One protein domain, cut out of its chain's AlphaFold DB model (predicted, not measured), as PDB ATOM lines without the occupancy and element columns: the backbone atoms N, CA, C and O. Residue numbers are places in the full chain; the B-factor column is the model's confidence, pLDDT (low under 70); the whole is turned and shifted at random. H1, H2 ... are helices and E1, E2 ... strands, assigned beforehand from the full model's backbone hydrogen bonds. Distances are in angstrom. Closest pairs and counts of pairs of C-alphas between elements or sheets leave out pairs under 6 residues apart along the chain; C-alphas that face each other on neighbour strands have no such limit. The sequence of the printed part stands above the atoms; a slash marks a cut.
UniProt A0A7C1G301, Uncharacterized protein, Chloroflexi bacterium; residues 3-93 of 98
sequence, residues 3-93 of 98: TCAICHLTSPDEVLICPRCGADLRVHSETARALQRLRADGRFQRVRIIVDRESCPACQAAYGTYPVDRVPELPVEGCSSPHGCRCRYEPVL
ATOM      1  N   THR A   3      17.264  54.921   6.183       95.19
ATOM      2  CA  THR A   3      17.040  55.642   4.932       95.19
ATOM      3  C   THR A   3      16.809  54.633   3.825       95.19
ATOM      4  O   THR A   3      17.620  53.729   3.631       95.19
ATOM      5  N   CYS A   4      15.695  54.764   3.108       96.94
ATOM      6  CA  CYS A   4      15.420  53.961   1.925       96.94
ATOM      7  C   CYS A   4      16.413  54.314   0.816       96.94
ATOM      8  O   CYS A   4      16.443  55.452   0.359       96.94
ATOM      9  N   ALA A   5      17.156  53.340   0.312       97.06
ATOM     10  CA  ALA A   5      18.124  53.545  -0.759       97.06
ATOM     11  C   ALA A   5      17.501  53.623  -2.165       97.06
ATOM     12  O   ALA A   5      18.220  53.680  -3.161       97.06
ATOM     13  N   ILE A   6      16.169  53.553  -2.262       96.69
ATOM     14  CA  ILE A   6      15.427  53.702  -3.521       96.69
ATOM     15  C   ILE A   6      14.844  55.110  -3.632       96.69
ATOM     16  O   ILE A   6      15.061  55.782  -4.631       96.69
ATOM     17  N   CYS A   7      14.104  55.564  -2.616       96.94
ATOM     18  CA  CYS A   7      13.401  56.852  -2.660       96.94
ATOM     19  C   CYS A   7      13.912  57.884  -1.642       96.94
ATOM     20  O   CYS A   7      13.277  58.925  -1.466       96.94
ATOM     21  N   HIS A   8      14.988  57.564  -0.918       96.44
ATOM     22  CA  HIS A   8      15.658  58.415   0.077       96.44
ATOM     23  C   HIS A   8      14.775  58.907   1.231       96.44
ATOM     24  O   HIS A   8      15.133  59.844   1.939       96.44
ATOM     25  N   LEU A   9      13.628  58.259   1.460       96.50
ATOM     26  CA  LEU A   9      12.812  58.546   2.633       96.50
ATOM     27  C   LEU A   9      13.495  57.977   3.877       96.50
ATOM     28  O   LEU A   9      13.807  56.785   3.925       96.50
ATOM     29  N   THR A  10      13.667  58.824   4.885       95.06
ATOM     30  CA  THR A  10      14.099  58.420   6.222       95.06
ATOM     31  C   THR A  10      12.884  58.006   7.046       95.06
ATOM     32  O   THR A  10      11.876  58.711   7.084       95.06
ATOM     33  N   SER A  11      12.954  56.850   7.696       93.19
ATOM     34  CA  SER A  11      11.885  56.286   8.521       93.19
ATOM     35  C   SER A  11      12.442  55.744   9.846       93.19
ATOM     36  O   SER A  11      13.653  55.499   9.938       93.19
ATOM     37  N   PRO A  12      11.594  55.583  10.878       92.00
ATOM     38  CA  PRO A  12      11.961  54.898  12.119       92.00
ATOM     39  C   PRO A  12      12.508  53.482  11.881       92.00
ATOM     40  O   PRO A  12      12.303  52.897  10.815       92.00
ATOM     41  N   ASP A  13      13.238  52.937  12.852       88.94
ATOM     42  CA  ASP A  13      13.968  51.672  12.680       88.94
ATOM     43  C   ASP A  13      13.063  50.446  12.623       88.94
ATOM     44  O   ASP A  13      13.346  49.492  11.898       88.94
ATOM     45  N   GLU A  14      11.939  50.516  13.321       89.44
ATOM     46  CA  GLU A  14      10.870  49.529  13.319       89.44
ATOM     47  C   GLU A  14      10.145  49.432  11.968       89.44
ATOM     48  O   GLU A  14       9.483  48.434  11.682       89.44
ATOM     49  N   VAL A  15      10.286  50.439  11.099       92.62
ATOM     50  CA  VAL A  15       9.676  50.414   9.770       92.62
ATOM     51  C   VAL A  15      10.460  49.456   8.873       92.62
ATOM     52  O   VAL A  15      11.630  49.669   8.537       92.62
ATOM     53  N   LEU A  16       9.789  48.379   8.462       93.94
ATOM     54  CA  LEU A  16      10.355  47.360   7.574       93.94
ATOM     55  C   LEU A  16      10.020  47.600   6.105       93.94
ATOM     56  O   LEU A  16      10.805  47.229   5.245       93.94
ATOM     57  N   ILE A  17       8.892  48.243   5.812       97.25
ATOM     58  CA  ILE A  17       8.450  48.547   4.449       97.25
ATOM     59  C   ILE A  17       8.414  50.060   4.279       97.25
ATOM     60  O   ILE A  17       7.780  50.760   5.067       97.25
ATOM     61  N   CYS A  18       9.090  50.582   3.256       96.50
ATOM     62  CA  CYS A  18       9.120  52.014   2.998       96.50
ATOM     63  C   CYS A  18       7.699  52.537   2.719       96.50
ATOM     64  O   CYS A  18       7.103  52.133   1.718       96.50
ATOM     65  N   PRO A  19       7.176  53.496   3.502       96.81
ATOM     66  CA  PRO A  19       5.798  53.962   3.344       96.81
ATOM     67  C   PRO A  19       5.587  54.803   2.077       96.81
ATOM     68  O   PRO A  19       4.452  55.082   1.708       96.81
ATOM     69  N   ARG A  20       6.668  55.215   1.396       96.94
ATOM     70  CA  ARG A  20       6.595  55.973   0.138       96.94
ATOM     71  C   ARG A  20       6.660  55.092  -1.109       96.94
ATOM     72  O   ARG A  20       5.952  55.379  -2.064       96.94
ATOM     73  N   CYS A  21       7.530  54.081  -1.142       97.25
ATOM     74  CA  CYS A  21       7.776  53.293  -2.361       97.25
ATOM     75  C   CYS A  21       7.540  51.784  -2.212       97.25
ATOM     76  O   CYS A  21       7.726  51.054  -3.178       97.25
ATOM     77  N   GLY A  22       7.169  51.297  -1.024       96.62
ATOM     78  CA  GLY A  22       6.893  49.877  -0.778       96.62
ATOM     79  C   GLY A  22       8.131  48.975  -0.692       96.62
ATOM     80  O   GLY A  22       7.993  47.766  -0.544       96.62
ATOM     81  N   ALA A  23       9.342  49.531  -0.769       96.81
ATOM     82  CA  ALA A  23      10.576  48.754  -0.701       96.81
ATOM     83  C   ALA A  23      10.797  48.116   0.680       96.81
ATOM     84  O   ALA A  23      10.633  48.789   1.701       96.81
ATOM     85  N   ASP A  24      11.259  46.863   0.714       96.75
ATOM     86  CA  ASP A  24      11.698  46.211   1.952       96.75
ATOM     87  C   ASP A  24      13.014  46.829   2.443       96.75
ATOM     88  O   ASP A  24      14.073  46.664   1.835       96.75
ATOM     89  N   LEU A  25      12.959  47.550   3.559       94.75
ATOM     90  CA  LEU A  25      14.086  48.255   4.158       94.75
ATOM     91  C   LEU A  25      15.111  47.314   4.799       94.75
ATOM     92  O   LEU A  25      16.246  47.740   5.012       94.75
ATOM     93  N   ARG A  26      14.784  46.039   5.049       93.12
ATOM     94  CA  ARG A  26      15.782  45.020   5.438       93.12
ATOM     95  C   ARG A  26      16.795  44.776   4.327       93.12
ATOM     96  O   ARG A  26      17.951  44.502   4.609       93.12
ATOM     97  N   VAL A  27      16.383  44.962   3.076       94.81
ATOM     98  CA  VAL A  27      17.222  44.735   1.890       94.81
ATOM     99  C   VAL A  27      17.641  46.052   1.234       94.81
ATOM    100  O   VAL A  27      18.741  46.175   0.699       94.81
ATOM    101  N   HIS A  28      16.765  47.053   1.258       96.31
ATOM    102  CA  HIS A  28      16.901  48.298   0.506       96.31
ATOM    103  C   HIS A  28      17.058  49.536   1.387       96.31
ATOM    104  O   HIS A  28      16.824  50.648   0.917       96.31
ATOM    105  N   SER A  29      17.465  49.385   2.646       96.12
ATOM    106  CA  SER A  29      18.010  50.518   3.400       96.12
ATOM    107  C   SER A  29      19.454  50.815   2.985       96.12
ATOM    108  O   SER A  29      20.161  49.945   2.476       96.12
ATOM    109  N   GLU A  30      19.904  52.049   3.212       95.44
ATOM    110  CA  GLU A  30      21.296  52.461   2.983       95.44
ATOM    111  C   GLU A  30      22.289  51.560   3.737       95.44
ATOM    112  O   GLU A  30      23.277  51.111   3.158       95.44
ATOM    113  N   THR A  31      21.999  51.215   4.997       94.25
ATOM    114  CA  THR A  31      22.841  50.318   5.805       94.25
ATOM    115  C   THR A  31      22.858  48.891   5.260       94.25
ATOM    116  O   THR A  31      23.934  48.303   5.147       94.25
ATOM    117  N   ALA A  32      21.704  48.348   4.854       94.06
ATOM    118  CA  ALA A  32      21.623  47.018   4.249       94.06
ATOM    119  C   ALA A  32      22.401  46.940   2.928       94.06
ATOM    120  O   ALA A  32      23.193  46.020   2.717       94.06
ATOM    121  N   ARG A  33      22.246  47.943   2.055       95.44
ATOM    122  CA  ARG A  33      23.004  48.011   0.801       95.44
ATOM    123  C   ARG A  33      24.495  48.221   1.031       95.44
ATOM    124  O   ARG A  33      25.295  47.647   0.298       95.44
ATOM    125  N   ALA A  34      24.888  49.008   2.031       92.56
ATOM    126  CA  ALA A  34      26.293  49.156   2.400       92.56
ATOM    127  C   ALA A  34      26.903  47.803   2.794       92.56
ATOM    128  O   ALA A  34      27.955  47.438   2.273       92.56
ATOM    129  N   LEU A  35      26.209  47.018   3.626       93.00
ATOM    130  CA  LEU A  35      26.661  45.678   3.996       93.00
ATOM    131  C   LEU A  35      26.734  44.728   2.792       93.00
ATOM    132  O   LEU A  35      27.712  44.003   2.639       93.00
ATOM    133  N   GLN A  36      25.738  44.758   1.903       93.25
ATOM    134  CA  GLN A  36      25.760  43.969   0.665       93.25
ATOM    135  C   GLN A  36      26.966  44.315  -0.214       93.25
ATOM    136  O   GLN A  36      27.619  43.410  -0.724       93.25
ATOM    137  N   ARG A  37      27.301  45.604  -0.360       92.12
ATOM    138  CA  ARG A  37      28.491  46.038  -1.110       92.12
ATOM    139  C   ARG A  37      29.776  45.535  -0.463       92.12
ATOM    140  O   ARG A  37      30.630  45.021  -1.172       92.12
ATOM    141  N   LEU A  38      29.894  45.634   0.863       90.62
ATOM    142  CA  LEU A  38      31.055  45.123   1.599       90.62
ATOM    143  C   LEU A  38      31.231  43.611   1.405       90.62
ATOM    144  O   LEU A  38      32.346  43.156   1.170       90.62
ATOM    145  N   ARG A  39      30.132  42.849   1.441       90.69
ATOM    146  CA  ARG A  39      30.129  41.403   1.170       90.69
ATOM    147  C   ARG A  39      30.502  41.079  -0.280       90.69
ATOM    148  O   ARG A  39      31.225  40.119  -0.513       90.69
ATOM    149  N   ALA A  40      30.018  41.865  -1.243       90.31
ATOM    150  CA  ALA A  40      30.248  41.634  -2.669       90.31
ATOM    151  C   ALA A  40      31.661  42.016  -3.143       90.31
ATOM    152  O   ALA A  40      32.154  41.425  -4.096       90.31
ATOM    153  N   ASP A  41      32.309  42.993  -2.499       86.19
ATOM    154  CA  ASP A  41      33.646  43.464  -2.883       86.19
ATOM    155  C   ASP A  41      34.732  42.393  -2.659       86.19
ATOM    156  O   ASP A  41      35.741  42.359  -3.358       86.19
ATOM    157  N   GLY A  42      34.558  41.515  -1.663       79.94
ATOM    158  CA  GLY A  42      35.478  40.406  -1.367       79.94
ATOM    159  C   GLY A  42      36.863  40.816  -0.838       79.94
ATOM    160  O   GLY A  42      37.582  39.982  -0.297       79.94
ATOM    161  N   ARG A  43      37.233  42.100  -0.935       83.31
ATOM    162  CA  ARG A  43      38.487  42.664  -0.402       83.31
ATOM    163  C   ARG A  43      38.517  42.760   1.123       83.31
ATOM    164  O   ARG A  43      39.594  42.778   1.707       83.31
ATOM    165  N   PHE A  44      37.354  42.835   1.764       83.31
ATOM    166  CA  PHE A  44      37.239  42.986   3.212       83.31
ATOM    167  C   PHE A  44      36.797  41.672   3.841       83.31
ATOM    168  O   PHE A  44      35.707  41.182   3.558       83.31
ATOM    169  N   GLN A  45      37.614  41.126   4.738       86.75
ATOM    170  CA  GLN A  45      37.229  39.950   5.523       86.75
ATOM    171  C   GLN A  45      36.482  40.342   6.802       86.75
ATOM    172  O   GLN A  45      35.711  39.554   7.353       86.75
ATOM    173  N   ARG A  46      36.696  41.574   7.279       91.19
ATOM    174  CA  ARG A  46      36.195  42.059   8.563       91.19
ATOM    175  C   ARG A  46      35.532  43.426   8.424       91.19
ATOM    176  O   ARG A  46      35.983  44.294   7.681       91.19
ATOM    177  N   VAL A  47      34.468  43.622   9.192       93.56
ATOM    178  CA  VAL A  47      33.726  44.879   9.302       93.56
ATOM    179  C   VAL A  47      33.554  45.203  10.776       93.56
ATOM    180  O   VAL A  47      33.216  44.341  11.587       93.56
ATOM    181  N   ARG A  48      33.785  46.460  11.130       94.25
ATOM    182  CA  ARG A  48      33.552  46.986  12.466       94.25
ATOM    183  C   ARG A  48      32.220  47.721  12.508       94.25
ATOM    184  O   ARG A  48      31.918  48.512  11.618       94.25
ATOM    185  N   ILE A  49      31.427  47.471  13.544       95.25
ATOM    186  CA  ILE A  49      30.280  48.316  13.870       95.25
ATOM    187  C   ILE A  49      30.794  49.450  14.750       95.25
ATOM    188  O   ILE A  49      31.310  49.208  15.838       95.25
ATOM    189  N   ILE A  50      30.657  50.684  14.274       94.50
ATOM    190  CA  ILE A  50      30.942  51.890  15.049       94.50
ATOM    191  C   ILE A  50      29.655  52.404  15.668       94.50
ATOM    192  O   ILE A  50      28.638  52.552  14.984       94.50
ATOM    193  N   VAL A  51      29.727  52.715  16.961       93.25
ATOM    194  CA  VAL A  51      28.624  53.280  17.733       93.25
ATOM    195  C   VAL A  51      29.040  54.591  18.385       93.25
ATOM    196  O   VAL A  51      30.220  54.856  18.607       93.25
ATOM    197  N   ASP A  52      28.048  55.422  18.670       87.62
ATOM    198  CA  ASP A  52      28.216  56.652  19.436       87.62
ATOM    199  C   ASP A  52      28.468  56.321  20.919       87.62
ATOM    200  O   ASP A  52      27.940  55.326  21.426       87.62
ATOM    201  N   ARG A  53      29.228  57.157  21.636       83.62
ATOM    202  CA  ARG A  53      29.425  57.011  23.090       83.62
ATOM    203  C   ARG A  53      28.100  57.076  23.846       83.62
ATOM    204  O   ARG A  53      27.930  56.363  24.825       83.62
ATOM    205  N   GLU A  54      27.149  57.857  23.345       85.44
ATOM    206  CA  GLU A  54      25.808  58.003  23.921       85.44
ATOM    207  C   GLU A  54      24.790  57.038  23.290       85.44
ATOM    208  O   GLU A  54      23.576  57.242  23.360       85.44
ATOM    209  N   SER A  55      25.261  55.990  22.608       88.88
ATOM    210  CA  SER A  55      24.366  54.988  22.041       88.88
ATOM    211  C   SER A  55      23.722  54.124  23.129       88.88
ATOM    212  O   SER A  55      24.265  53.934  24.218       88.88
ATOM    213  N   CYS A  56      22.527  53.605  22.833       91.88
ATOM    214  CA  CYS A  56      21.778  52.764  23.763       91.88
ATOM    215  C   CYS A  56      22.527  51.453  24.093       91.88
ATOM    216  O   CYS A  56      23.373  51.027  23.302       91.88
ATOM    217  N   PRO A  57      22.182  50.756  25.195       92.62
ATOM    218  CA  PRO A  57      22.861  49.521  25.598       92.62
ATOM    219  C   PRO A  57      22.913  48.441  24.508       92.62
ATOM    220  O   PRO A  57      23.935  47.776  24.364       92.62
ATOM    221  N   ALA A  58      21.860  48.304  23.693       92.62
ATOM    222  CA  ALA A  58      21.838  47.358  22.573       92.62
ATOM    223  C   ALA A  58      22.889  47.705  21.504       92.62
ATOM    224  O   ALA A  58      23.638  46.842  21.054       92.62
ATOM    225  N   CYS A  59      23.000  48.988  21.141       93.31
ATOM    226  CA  CYS A  59      24.040  49.465  20.231       93.31
ATOM    227  C   CYS A  59      25.439  49.233  20.813       93.31
ATOM    228  O   CYS A  59      26.295  48.703  20.115       93.31
ATOM    229  N   GLN A  60      25.658  49.569  22.087       93.19
ATOM    230  CA  GLN A  60      26.944  49.339  22.754       93.19
ATOM    231  C   GLN A  60      27.331  47.856  22.769       93.19
ATOM    232  O   GLN A  60      28.482  47.523  22.518       93.19
ATOM    233  N   ALA A  61      26.373  46.952  22.993       93.25
ATOM    234  CA  ALA A  61      26.617  45.511  22.948       93.25
ATOM    235  C   ALA A  61      26.966  45.000  21.537       93.25
ATOM    236  O   ALA A  61      27.697  44.021  21.401       93.25
ATOM    237  N   ALA A  62      26.466  45.663  20.490       93.62
ATOM    238  CA  ALA A  62      26.793  45.361  19.098       93.62
ATOM    239  C   ALA A  62      28.112  46.004  18.623       93.62
ATOM    240  O   ALA A  62      28.535  45.763  17.490       93.62
ATOM    241  N   TYR A  63      28.757  46.841  19.442       94.69
ATOM    242  CA  TYR A  63      30.050  47.427  19.106       94.69
ATOM    243  C   TYR A  63      31.130  46.345  19.057       94.69
ATOM    244  O   TYR A  63      31.371  45.630  20.028       94.69
ATOM    245  N   GLY A  64      31.821  46.247  17.924       93.88
ATOM    246  CA  GLY A  64      32.863  45.247  17.746       93.88
ATOM    247  C   GLY A  64      33.255  45.041  16.293       93.88
ATOM    248  O   GLY A  64      32.690  45.643  15.378       93.88
ATOM    249  N   THR A  65      34.242  44.173  16.091       95.00
ATOM    250  CA  THR A  65      34.716  43.770  14.765       95.00
ATOM    251  C   THR A  65      34.279  42.346  14.480       95.00
ATOM    252  O   THR A  65      34.630  41.426  15.217       95.00
ATOM    253  N   TYR A  66      33.591  42.163  13.363       94.62
ATOM    254  CA  TYR A  66      32.996  40.902  12.951       94.62
ATOM    255  C   TYR A  66      33.530  40.479  11.582       94.62
ATOM    256  O   TYR A  66      33.886  41.337  10.771       94.62
ATOM    257  N   PRO A  67      33.556  39.172  11.287       92.69
ATOM    258  CA  PRO A  67      33.613  38.695   9.912       92.69
ATOM    259  C   PRO A  67      32.480  39.314   9.077       92.69
ATOM    260  O   PRO A  67      31.355  39.448   9.566       92.69
ATOM    261  N   VAL A  68      32.759  39.712   7.834       90.62
ATOM    262  CA  VAL A  68      31.791  40.414   6.959       90.62
ATOM    263  C   VAL A  68      30.505  39.605   6.693       90.62
ATOM    264  O   VAL A  68      29.427  40.162   6.466       90.62
ATOM    265  N   ASP A  69      30.591  38.281   6.768       90.25
ATOM    266  CA  ASP A  69      29.488  37.329   6.632       90.25
ATOM    267  C   ASP A  69      28.669  37.161   7.924       90.25
ATOM    268  O   ASP A  69      27.489  36.829   7.852       90.25
ATOM    269  N   ARG A  70      29.251  37.452   9.096       92.25
ATOM    270  CA  ARG A  70      28.625  37.266  10.422       92.25
ATOM    271  C   ARG A  70      28.315  38.560  11.170       92.25
ATOM    272  O   ARG A  70      27.880  38.510  12.318       92.25
ATOM    273  N   VAL A  71      28.569  39.714  10.560       93.69
ATOM    274  CA  VAL A  71      28.279  41.010  11.177       93.69
ATOM    275  C   VAL A  71      26.764  41.197  11.374       93.69
ATOM    276  O   VAL A  71      26.000  40.905  10.448       93.69
ATOM    277  N   PRO A  72      26.318  41.689  12.548       92.81
ATOM    278  CA  PRO A  72      24.916  42.018  12.790       92.81
ATOM    279  C   PRO A  72      24.359  43.015  11.771       92.81
ATOM    280  O   PRO A  72      25.063  43.927  11.321       92.81
ATOM    281  N   GLU A  73      23.080  42.868  11.432       92.19
ATOM    282  CA  GLU A  73      22.375  43.821  10.578       92.19
ATOM    283  C   GLU A  73      22.100  45.136  11.323       92.19
ATOM    284  O   GLU A  73      21.921  45.164  12.540       92.19
ATOM    285  N   LEU A  74      22.095  46.246  10.580       92.44
ATOM    286  CA  LEU A  74      21.758  47.569  11.085       92.44
ATOM    287  C   LEU A  74      20.432  48.029  10.473       92.44
ATOM    288  O   LEU A  74      20.299  48.006   9.239       92.44
ATOM    289  N   PRO A  75      19.476  48.524  11.279       92.50
ATOM    290  CA  PRO A  75      19.563  48.849  12.715       92.50
ATOM    291  C   PRO A  75      19.745  47.652  13.652       92.50
ATOM    292  O   PRO A  75      19.217  46.581  13.378       92.50
ATOM    293  N   VAL A  76      20.453  47.864  14.768       91.25
ATOM    294  CA  VAL A  76      20.608  46.842  15.816       91.25
ATOM    295  C   VAL A  76      19.236  46.494  16.387       91.25
ATOM    296  O   VAL A  76      18.466  47.388  16.751       91.25
ATOM    297  N   GLU A  77      18.943  45.201  16.483       88.25
ATOM    298  CA  GLU A  77      17.715  44.716  17.105       88.25
ATOM    299  C   GLU A  77      17.619  45.195  18.561       88.25
ATOM    300  O   GLU A  77      18.588  45.150  19.319       88.25
ATOM    301  N   GLY A  78      16.452  45.714  18.949       86.69
ATOM    302  CA  GLY A  78      16.252  46.279  20.286       86.69
ATOM    303  C   GLY A  78      16.894  47.654  20.505       86.69
ATOM    304  O   GLY A  78      17.039  48.082  21.651       86.69
ATOM    305  N   CYS A  79      17.280  48.374  19.442       89.94
ATOM    306  CA  CYS A  79      17.710  49.765  19.573       89.94
ATOM    307  C   CYS A  79      16.605  50.619  20.216       89.94
ATOM    308  O   CYS A  79      15.499  50.715  19.693       89.94
ATOM    309  N   SER A  80      16.927  51.273  21.334       88.81
ATOM    310  CA  SER A  80      15.998  52.124  22.091       88.81
ATOM    311  C   SER A  80      16.322  53.617  21.987       88.81
ATOM    312  O   SER A  80      15.824  54.424  22.770       88.81
ATOM    313  N   SER A  81      17.194  54.012  21.052       87.31
ATOM    314  CA  SER A  81      17.574  55.419  20.913       87.31
ATOM    315  C   SER A  81      16.395  56.254  20.392       87.31
ATOM    316  O   SER A  81      15.831  55.901  19.356       87.31
ATOM    317  N   PRO A  82      16.071  57.407  21.011       84.31
ATOM    318  CA  PRO A  82      14.972  58.271  20.558       84.31
ATOM    319  C   PRO A  82      15.228  58.896  19.179       84.31
ATOM    320  O   PRO A  82      14.304  59.336  18.505       84.31
ATOM    321  N   HIS A  83      16.488  58.923  18.741       84.44
ATOM    322  CA  HIS A  83      16.893  59.405  17.418       84.44
ATOM    323  C   HIS A  83      17.120  58.255  16.425       84.44
ATOM    324  O   HIS A  83      17.704  58.450  15.358       84.44
ATOM    325  N   GLY A  84      16.704  57.045  16.806       85.88
ATOM    326  CA  GLY A  84      16.991  55.794  16.131       85.88
ATOM    327  C   GLY A  84      18.476  55.408  16.128       85.88
ATOM    328  O   GLY A  84      19.366  56.148  16.552       85.88
ATOM    329  N   CYS A  85      18.750  54.217  15.619       90.38
ATOM    330  CA  CYS A  85      20.067  53.644  15.442       90.38
ATOM    331  C   CYS A  85      20.920  54.540  14.539       90.38
ATOM    332  O   CYS A  85      20.547  54.844  13.403       90.38
ATOM    333  N   ARG A  86      22.070  54.964  15.071       90.75
ATOM    334  CA  ARG A  86      23.101  55.745  14.366       90.75
ATOM    335  C   ARG A  86      24.383  54.945  14.134       90.75
ATOM    336  O   ARG A  86      25.409  55.526  13.784       90.75
ATOM    337  N   CYS A  87      24.339  53.635  14.379       92.81
ATOM    338  CA  CYS A  87      25.472  52.744  14.163       92.81
ATOM    339  C   CYS A  87      25.843  52.701  12.679       92.81
ATOM    340  O   CYS A  87      24.990  52.912  11.811       92.81
ATOM    341  N   ARG A  88      27.114  52.433  12.381       93.56
ATOM    342  CA  ARG A  88      27.628  52.388  11.006       93.56
ATOM    343  C   ARG A  88      28.572  51.213  10.822       93.56
ATOM    344  O   ARG A  88      29.278  50.841  11.755       93.56
ATOM    345  N   TYR A  89      28.608  50.685   9.605       94.31
ATOM    346  CA  TYR A  89      29.637  49.744   9.185       94.31
ATOM    347  C   TYR A  89      30.891  50.493   8.755       94.31
ATOM    348  O   TYR A  89      30.821  51.409   7.936       94.31
ATOM    349  N   GLU A  90      32.028  50.061   9.274       92.75
ATOM    350  CA  GLU A  90      33.345  50.524   8.870       92.75
ATOM    351  C   GLU A  90      34.165  49.310   8.408       92.75
ATOM    352  O   GLU A  90      34.389  48.390   9.202       92.75
ATOM    353  N   PRO A  91      34.575  49.240   7.130       90.81
ATOM    354  CA  PRO A  91      35.436  48.161   6.669       90.81
ATOM    355  C   PRO A  91      36.777  48.204   7.400       90.81
ATOM    356  O   PRO A  91      37.385  49.265   7.540       90.81
ATOM    357  N   VAL A  92      37.257  47.042   7.836       88.62
ATOM    358  CA  VAL A  92      38.604  46.913   8.390       88.62
ATOM    359  C   VAL A  92      39.531  46.509   7.253       88.62
ATOM    360  O   VAL A  92      39.343  45.467   6.628       88.62
ATOM    361  N   LEU A  93      40.511  47.364   6.964       78.94
ATOM    362  CA  LEU A  93      41.599  47.036   6.053       78.94
ATOM    363  C   LEU A  93      42.581  46.134   6.798       78.94
ATOM    364  O   LEU A  93      43.362  46.613   7.619       78.94
TER     365      LEU A  93
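Overview. This is residues 3 to 93 of the 98 residues of an uncharacterized protein of Chloroflexi bacterium (UniProt A0A7C1G301). Little regular structure: two layers, a small antiparallel sheet ordered E2, E1, E3 with helix H2 over one face, and the loops of residues 3 to 24 at the far end. The 91 printed residues, class mixed, have H1, H2, E1, H3, E2, E3 in that order, holding only 35 residues. It is compact, radius of gyration of the C-alphas 13.1 A, but flat, 36 by 30 by 16 A.

Along the chain. Find E1, residues 46 to 50, from C-alpha 46 at (36.195, 42.059, 8.563), 12.9 A long. E2 is 64 to 67; E3, 88 to 92, ends at (38.604, 46.913, 8.390). H2, 30 to 41, runs 16.4 A; H1 is 25 to 28, H3 57 to 61.

Arrangement. Look at N 48 and O 90, 2.8 A, for E1 and E3; N 47 and O 66, 2.8 A, for E1 and E2. H2 is on the sheet, height 9.5 A, C-alphas 35 and 89 closest, 7.2 A. H1 and H2 only just touch, only at the corner, with 3 pairs of C-alphas within 8 A, 26 and 32 closest, 6.3 A. H3 is only just not on the sheet, with 4 pairs within 10 A. Every O i to N i+4 pair in H2 and H3 is within hydrogen-bond range; H1 is too short for one.

Size, cuts and confidence. C-alphas 20 and 93 are farthest apart, 36.6 A. The printed part has no cut; the E2 to E3 link is long; no printed residue is under 70 in pLDDT.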